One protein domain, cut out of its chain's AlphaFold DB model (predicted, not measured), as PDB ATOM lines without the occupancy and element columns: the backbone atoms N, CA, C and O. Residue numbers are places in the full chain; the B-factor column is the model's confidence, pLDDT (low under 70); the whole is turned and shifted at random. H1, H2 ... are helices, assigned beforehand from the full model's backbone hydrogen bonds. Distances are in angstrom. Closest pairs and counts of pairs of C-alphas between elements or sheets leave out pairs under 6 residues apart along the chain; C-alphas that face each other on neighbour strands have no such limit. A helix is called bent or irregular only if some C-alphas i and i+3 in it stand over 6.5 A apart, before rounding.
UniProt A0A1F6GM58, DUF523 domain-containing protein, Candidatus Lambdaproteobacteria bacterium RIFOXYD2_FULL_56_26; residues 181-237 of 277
ATOM      1  N   PRO A 181     159.643 177.378 187.176       89.44
ATOM      2  CA  PRO A 181     159.437 177.882 188.532       89.44
ATOM      3  C   PRO A 181     159.512 179.413 188.621       89.44
ATOM      4  O   PRO A 181     160.349 180.046 187.973       89.44
ATOM      5  N   ASP A 182     158.686 180.015 189.480       89.19
ATOM      6  CA  ASP A 182     158.586 181.477 189.610       89.19
ATOM      7  C   ASP A 182     159.917 182.150 189.979       89.19
ATOM      8  O   ASP A 182     160.229 183.229 189.476       89.19
ATOM      9  N   ASN A 183     160.750 181.498 190.797       89.19
ATOM     10  CA  ASN A 183     162.049 182.036 191.212       89.19
ATOM     11  C   ASN A 183     163.060 182.170 190.060       89.19
ATOM     12  O   ASN A 183     164.050 182.877 190.214       89.19
ATOM     13  N   LEU A 184     162.820 181.511 188.921       90.31
ATOM     14  CA  LEU A 184     163.679 181.572 187.735       90.31
ATOM     15  C   LEU A 184     163.146 182.533 186.661       90.31
ATOM     16  O   LEU A 184     163.788 182.716 185.625       90.31
ATOM     17  N   LEU A 185     161.993 183.179 186.882       90.94
ATOM     18  CA  LEU A 185     161.432 184.154 185.943       90.94
ATOM     19  C   LEU A 185     162.404 185.309 185.607       90.94
ATOM     20  O   LEU A 185     162.502 185.655 184.423       90.94
ATOM     21  N   PRO A 186     163.162 185.886 186.567       89.88
ATOM     22  CA  PRO A 186     164.155 186.914 186.252       89.88
ATOM     23  C   PRO A 186     165.256 186.416 185.309       89.88
ATOM     24  O   PRO A 186     165.604 187.119 184.358       89.88
ATOM     25  N   ASP A 187     165.752 185.193 185.518       89.88
ATOM     26  CA  ASP A 187     166.787 184.585 184.676       89.88
ATOM     27  C   ASP A 187     166.260 184.300 183.268       89.88
ATOM     28  O   ASP A 187     166.935 184.576 182.271       89.88
ATOM     29  N   PHE A 188     165.023 183.805 183.166       90.81
ATOM     30  CA  PHE A 188     164.353 183.635 181.882       90.81
ATOM     31  C   PHE A 188     164.243 184.966 181.140       90.81
ATOM     32  O   PHE A 188     164.648 185.049 179.981       90.81
ATOM     33  N   HIS A 189     163.749 186.017 181.804       91.00
ATOM     34  CA  HIS A 189     163.641 187.344 181.204       91.00
ATOM     35  C   HIS A 189     164.998 187.851 180.720       91.00
ATOM     36  O   HIS A 189     165.114 188.276 179.573       91.00
ATOM     37  N   HIS A 190     166.027 187.745 181.563       89.31
ATOM     38  CA  HIS A 190     167.377 188.161 181.210       89.31
ATOM     39  C   HIS A 190     167.848 187.481 179.917       89.31
ATOM     40  O   HIS A 190     168.287 188.171 178.997       89.31
ATOM     41  N   ARG A 191     167.646 186.164 179.781       89.06
ATOM     42  CA  ARG A 191     167.996 185.425 178.555       89.06
ATOM     43  C   ARG A 191     167.176 185.803 177.331       89.06
ATOM     44  O   ARG A 191     167.696 185.733 176.223       89.06
ATOM     45  N   GLN A 192     165.919 186.199 177.510       90.88
ATOM     46  CA  GLN A 192     165.081 186.645 176.398       90.88
ATOM     47  C   GLN A 192     165.303 188.119 176.032       90.88
ATOM     48  O   GLN A 192     164.744 188.564 175.037       90.88
ATOM     49  N   THR A 193     166.115 188.880 176.780       89.56
ATOM     50  CA  THR A 193     166.251 190.339 176.603       89.56
ATOM     51  C   THR A 193     166.554 190.737 175.162       89.56
ATOM     52  O   THR A 193     165.853 191.587 174.632       89.56
ATOM     53  N   ALA A 194     167.536 190.105 174.509       88.31
ATOM     54  CA  ALA A 194     167.891 190.435 173.125       88.31
ATOM     55  C   ALA A 194     166.753 190.115 172.142       88.31
ATOM     56  O   ALA A 194     166.435 190.921 171.275       88.31
ATOM     57  N   LEU A 195     166.081 188.972 172.310       91.00
ATOM     58  CA  LEU A 195     164.925 188.608 171.488       91.00
ATOM     59  C   LEU A 195     163.783 189.622 171.660       91.00
ATOM     60  O   LEU A 195     163.222 190.099 170.679       91.00
ATOM     61  N   LEU A 196     163.483 189.995 172.907       91.56
ATOM     62  CA  LEU A 196     162.456 190.978 173.246       91.56
ATOM     63  C   LEU A 196     162.815 192.389 172.771       91.56
ATOM     64  O   LEU A 196     161.925 193.144 172.389       91.56
ATOM     65  N   GLU A 197     164.094 192.753 172.790       91.94
ATOM     66  CA  GLU A 197     164.604 194.019 172.264       91.94
ATOM     67  C   GLU A 197     164.426 194.083 170.755       91.94
ATOM     68  O   GLU A 197     163.771 195.002 170.274       91.94
ATOM     69  N   GLY A 198     164.872 193.058 170.027       90.62
ATOM     70  CA  GLY A 198     164.641 192.962 168.588       90.62
ATOM     71  C   GLY A 198     163.150 192.965 168.236       90.62
ATOM     72  O   GLY A 198     162.727 193.618 167.288       90.62
ATOM     73  N   MET A 199     162.305 192.335 169.049       91.56
ATOM     74  CA  MET A 199     160.848 192.398 168.884       91.56
ATOM     75  C   MET A 199     160.225 193.768 169.209       91.56
ATOM     76  O   MET A 199     159.029 193.945 168.998       91.56
ATOM     77  N   GLY A 200     160.985 194.725 169.750       90.75
ATOM     78  CA  GLY A 200     160.462 196.008 170.233       90.75
ATOM     79  C   GLY A 200     159.588 195.881 171.490       90.75
ATOM     80  O   GLY A 200     158.860 196.804 171.846       90.75
ATOM     81  N   ALA A 201     159.640 194.737 172.174       90.62
ATOM     82  CA  ALA A 201     158.759 194.371 173.282       90.62
ATOM     83  C   ALA A 201     159.424 194.458 174.665       90.62
ATOM     84  O   ALA A 201     158.752 194.275 175.680       90.62
ATOM     85  N   LYS A 202     160.732 194.744 174.730       88.88
ATOM     86  CA  LYS A 202     161.497 194.840 175.986       88.88
ATOM     87  C   LYS A 202     160.835 195.785 176.992       88.88
ATOM     88  O   LYS A 202     160.531 195.352 178.099       88.88
ATOM     89  N   ALA A 203     160.523 197.012 176.571       86.56
ATOM     90  CA  ALA A 203     159.872 198.015 177.418       86.56
ATOM     91  C   ALA A 203     158.464 197.587 177.872       86.56
ATOM     92  O   ALA A 203     158.073 197.826 179.009       86.56
ATOM     93  N   ALA A 204     157.707 196.883 177.021       86.75
ATOM     94  CA  ALA A 204     156.372 196.395 177.370       86.75
ATOM     95  C   ALA A 204     156.391 195.344 178.499       86.75
ATOM     96  O   ALA A 204     155.378 195.139 179.171       86.75
ATOM     97  N   LEU A 205     157.534 194.689 178.718       89.12
ATOM     98  CA  LEU A 205     157.755 193.688 179.764       89.12
ATOM     99  C   LEU A 205     158.543 194.231 180.968       89.12
ATOM    100  O   LEU A 205     158.859 193.482 181.896       89.12
ATOM    101  N   GLU A 206     158.878 195.522 180.981       83.06
ATOM    102  CA  GLU A 206     159.484 196.157 182.147       83.06
ATOM    103  C   GLU A 206     158.471 196.263 183.294       83.06
ATOM    104  O   GLU A 206     157.275 196.468 183.096       83.06
ATOM    105  N   GLY A 207     158.950 196.073 184.524       81.81
ATOM    106  CA  GLY A 207     158.126 196.166 185.733       81.81
ATOM    107  C   GLY A 207     157.209 194.968 186.013       81.81
ATOM    108  O   GLY A 207     156.907 194.733 187.176       81.81
ATOM    109  N   CYS A 208     156.841 194.143 185.025       85.12
ATOM    110  CA  CYS A 208     155.981 192.965 185.248       85.12
ATOM    111  C   CYS A 208     156.748 191.684 185.631       85.12
ATOM    112  O   CYS A 208     156.190 190.593 185.625       85.12
ATOM    113  N   ARG A 209     158.037 191.784 185.982       81.31
ATOM    114  CA  ARG A 209     158.911 190.621 186.257       81.31
ATOM    115  C   ARG A 209     158.572 189.861 187.546       81.31
ATOM    116  O   ARG A 209     159.125 188.791 187.766       81.31
ATOM    117  N   SER A 210     157.714 190.418 188.396       79.88
ATOM    118  CA  SER A 210     157.231 189.796 189.635       79.88
ATOM    119  C   SER A 210     155.811 189.230 189.521       79.88
ATOM    120  O   SER A 210     155.439 188.399 190.345       79.88
ATOM    121  N   ASP A 211     155.031 189.632 188.510       90.12
ATOM    122  CA  ASP A 211     153.707 189.067 188.228       90.12
ATOM    123  C   ASP A 211     153.806 188.065 187.073       90.12
ATOM    124  O   ASP A 211     153.835 188.409 185.888       90.12
ATOM    125  N   ARG A 212     153.830 186.785 187.440       91.75
ATOM    126  CA  ARG A 212     153.917 185.649 186.520       91.75
ATOM    127  C   ARG A 212     152.822 185.653 185.455       91.75
ATOM    128  O   ARG A 212     153.097 185.324 184.294       91.75
ATOM    129  N   ARG A 213     151.582 185.969 185.838       92.62
ATOM    130  CA  ARG A 213     150.417 185.902 184.948       92.62
ATOM    131  C   ARG A 213     150.501 187.022 183.926       92.62
ATOM    132  O   ARG A 213     150.416 186.757 182.725       92.62
ATOM    133  N   GLU A 214     150.719 188.243 184.398       93.06
ATOM    134  CA  GLU A 214     150.845 189.413 183.538       93.06
ATOM    135  C   GLU A 214     152.044 189.287 182.593       93.06
ATOM    136  O   GLU A 214     151.897 189.489 181.383       93.06
ATOM    137  N   TYR A 215     153.208 188.879 183.110       94.62
ATOM    138  CA  TYR A 215     154.403 188.645 182.302       94.62
ATOM    139  C   TYR A 215     154.132 187.649 181.176       94.62
ATOM    140  O   TYR A 215     154.427 187.929 180.017       94.62
ATOM    141  N   THR A 216     153.535 186.497 181.499       95.00
ATOM    142  CA  THR A 216     153.270 185.436 180.515       95.00
ATOM    143  C   THR A 216     152.311 185.919 179.421       95.00
ATOM    144  O   THR A 216     152.522 185.621 178.246       95.00
ATOM    145  N   HIS A 217     151.293 186.710 179.779       94.00
ATOM    146  CA  HIS A 217     150.364 187.293 178.809       94.00
ATOM    147  C   HIS A 217     151.052 188.303 177.885       94.00
ATOM    148  O   HIS A 217     150.968 188.180 176.662       94.00
ATOM    149  N   ARG A 218     151.782 189.275 178.443       93.25
ATOM    150  CA  ARG A 218     152.516 190.276 177.652       93.25
ATOM    151  C   ARG A 218     153.589 189.628 176.772       93.25
ATOM    152  O   ARG A 218     153.752 190.025 175.622       93.25
ATOM    153  N   PHE A 219     154.256 188.591 177.279       95.06
ATOM    154  CA  PHE A 219     155.252 187.822 176.537       95.06
ATOM    155  C   PHE A 219     154.623 187.163 175.310       95.06
ATOM    156  O   PHE A 219     155.115 187.357 174.207       95.06
ATOM    157  N   ALA A 220     153.496 186.461 175.465       95.81
ATOM    158  CA  ALA A 220     152.785 185.853 174.338       95.81
ATOM    159  C   ALA A 220     152.320 186.898 173.303       95.81
ATOM    160  O   ALA A 220     152.455 186.701 172.093       95.81
ATOM    161  N   ARG A 221     151.815 188.050 173.764       92.94
ATOM    162  CA  ARG A 221     151.349 189.123 172.872       92.94
ATOM    163  C   ARG A 221     152.467 189.712 172.021       92.94
ATOM    164  O   ARG A 221     152.221 190.019 170.859       92.94
ATOM    165  N   ALA A 222     153.689 189.771 172.543       92.88
ATOM    166  CA  ALA A 222     154.845 190.244 171.792       92.88
ATOM    167  C   ALA A 222     155.133 189.410 170.522       92.88
ATOM    168  O   ALA A 222     155.625 189.949 169.537       92.88
ATOM    169  N   PHE A 223     154.772 188.121 170.507       94.25
ATOM    170  CA  PHE A 223     154.942 187.236 169.342       94.25
ATOM    171  C   PHE A 223     153.710 187.153 168.427       94.25
ATOM    172  O   PHE A 223     153.773 186.487 167.399       94.25
ATOM    173  N   THR A 224     152.585 187.789 168.777       90.12
ATOM    174  CA  THR A 224     151.354 187.747 167.956       90.12
ATOM    175  C   THR A 224     151.440 188.667 166.727       90.12
ATOM    176  O   THR A 224     150.847 188.392 165.682       90.12
ATOM    177  N   SER A 225     152.245 189.726 166.825       81.88
ATOM    178  CA  SER A 225     152.516 190.673 165.737       81.88
ATOM    179  C   SER A 225     154.013 190.987 165.685       81.88
ATOM    180  O   SER A 225     154.418 192.098 166.029       81.88
ATOM    181  N   PRO A 226     154.857 190.002 165.330       82.81
ATOM    182  CA  PRO A 226     156.294 190.208 165.334       82.81
ATOM    183  C   PRO A 226     156.707 191.223 164.258       82.81
ATOM    184  O   PRO A 226     156.075 191.281 163.197       82.81
ATOM    185  N   PRO A 227     157.780 191.998 164.487       88.94
ATOM    186  CA  PRO A 227     158.290 192.913 163.480       88.94
ATOM    187  C   PRO A 227     158.885 192.165 162.283       88.94
ATOM    188  O   PRO A 227     159.325 191.012 162.369       88.94
ATOM    189  N   GLU A 228     158.963 192.865 161.157       90.44
ATOM    190  CA  GLU A 228     159.772 192.423 160.028       90.44
ATOM    191  C   GLU A 228     161.255 192.340 160.411       90.44
ATOM    192  O   GLU A 228     161.727 193.044 161.304       90.44
ATOM    193  N   TYR A 229     162.012 191.512 159.690       88.81
ATOM    194  CA  TYR A 229     163.420 191.252 159.993       88.81
ATOM    195  C   TYR A 229     164.281 192.526 160.045       88.81
ATOM    196  O   TYR A 229     165.100 192.683 160.944       88.81
ATOM    197  N   GLN A 230     164.064 193.474 159.130       87.81
ATOM    198  CA  GLN A 230     164.831 194.728 159.111       87.81
ATOM    199  C   GLN A 230     164.533 195.601 160.336       87.81
ATOM    200  O   GLN A 230     165.441 196.181 160.922       87.81
ATOM    201  N   VAL A 231     163.269 195.648 160.768       90.62
ATOM    202  CA  VAL A 231     162.873 196.350 161.996       90.62
ATOM    203  C   VAL A 231     163.463 195.649 163.219       90.62
ATOM    204  O   VAL A 231     163.946 196.316 164.129       90.62
ATOM    205  N   PHE A 232     163.494 194.313 163.219       90.75
ATOM    206  CA  PHE A 232     164.128 193.535 164.280       90.75
ATOM    207  C   PHE A 232     165.616 193.867 164.441       90.75
ATOM    208  O   PHE A 232     166.073 194.122 165.555       90.75
ATOM    209  N   LEU A 233     166.367 193.911 163.337       88.44
ATOM    210  CA  LEU A 233     167.779 194.301 163.352       88.44
ATOM    211  C   LEU A 233     167.962 195.750 163.811       88.44
ATOM    212  O   LEU A 233     168.791 196.015 164.683       88.44
ATOM    213  N   ALA A 234     167.143 196.670 163.295       88.69
ATOM    214  CA  ALA A 234     167.197 198.078 163.673       88.69
ATOM    215  C   ALA A 234     166.958 198.283 165.178       88.69
ATOM    216  O   ALA A 234     167.681 199.052 165.810       88.69
ATOM    217  N   ASN A 235     166.008 197.555 165.772       90.06
ATOM    218  CA  ASN A 235     165.748 197.589 167.213       90.06
ATOM    219  C   ASN A 235     166.952 197.114 168.045       90.06
ATOM    220  O   ASN A 235     167.154 197.587 169.160       90.06
ATOM    221  N   LEU A 236     167.771 196.210 167.501       88.38
ATOM    222  CA  LEU A 236     169.024 195.764 168.117       88.38
ATOM    223  C   LEU A 236     170.198 196.730 167.881       88.38
ATOM    224  O   LEU A 236     171.309 196.458 168.334       88.38
ATOM    225  N   GLY A 237     169.992 197.826 167.147       88.25
ATOM    226  CA  GLY A 237     171.070 198.709 166.701       88.25
ATOM    227  C   GLY A 237     171.985 198.068 165.652       88.25
ATOM    228  O   GLY A 237     173.080 198.571 165.401       88.25
TER     229      GLY A 237
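AT A GLANCE: This is residues 181 to 237 of the 277 residues of the protein "DUF523 domain-containing protein" of Candidatus Lambdaproteobacteria bacterium RIFOXYD2_FULL_56_26 (UniProt A0A1F6GM58). Two helices, H1 and H2, lie side by side and run the same way, with the long loop of residues 199 to 211 running back from the last residue of H1 to the first of H2; the short helix H3 packs on the last residues of H1, 197 to 198, and is apart from H2. H1 is kinked, and its far end, from residue 182, lies near where H2 begins. The printed part has 57 residues with three named helices, H1, H2 and H3 in chain order, and no named strand; its class is all helix. It is compact, with a radius of gyration of the C-alphas of 11.4 A, yet elongated, spanning 34 by 19 by 16 A.

HOW THE PARTS SIT: Begin with H1, residues 182 to 198, which has a kink of 52 degrees near residue 192. It is irregular: C-alphas 191 and 194 are 7.4 A apart. H2, residues 212 to 222, only just touches H1, with 3 pairs of C-alphas within 8 A. Look at Asp 182 and Arg 212, whose C-alphas are the closest, 7.0 A apart. The two helices run the same way at a shallow tilt of 17 degrees. At the other end of H1, its residues 197 to 198 alone touch H3, residues 229 to 235; the closest C-alphas, of Gly 198 and Phe 232, are 4.4 A apart. These two lines are only just about perpendicular, at 71 degrees. H2 and H3 are apart. Every O i to N i+4 pair is within hydrogen-bond range in H2 and H3, and 9 of 13 are in H1.

IN THESE COORDINATES: Find C-alpha 182 at (158.586, 181.477, 189.610); from there H1 runs 24.7 A to C-alpha 198. H2 begins at C-alpha 212, at (153.917, 185.649, 186.520), and runs 15.5 A to C-alpha 222. H3 runs 9.9 A from C-alpha 229 to C-alpha 235, at (165.748, 197.589, 167.213).

THE WHOLE: The two C-alphas farthest apart, of Asn 183 and Gln 230, are 34.6 A apart. The printed part has no cut. The 13 residues between H1 and H2 make a long link, and the 6 between H2 and H3 a short one. The mean pLDDT of the printed part is 89.6, and no printed residue is under 70.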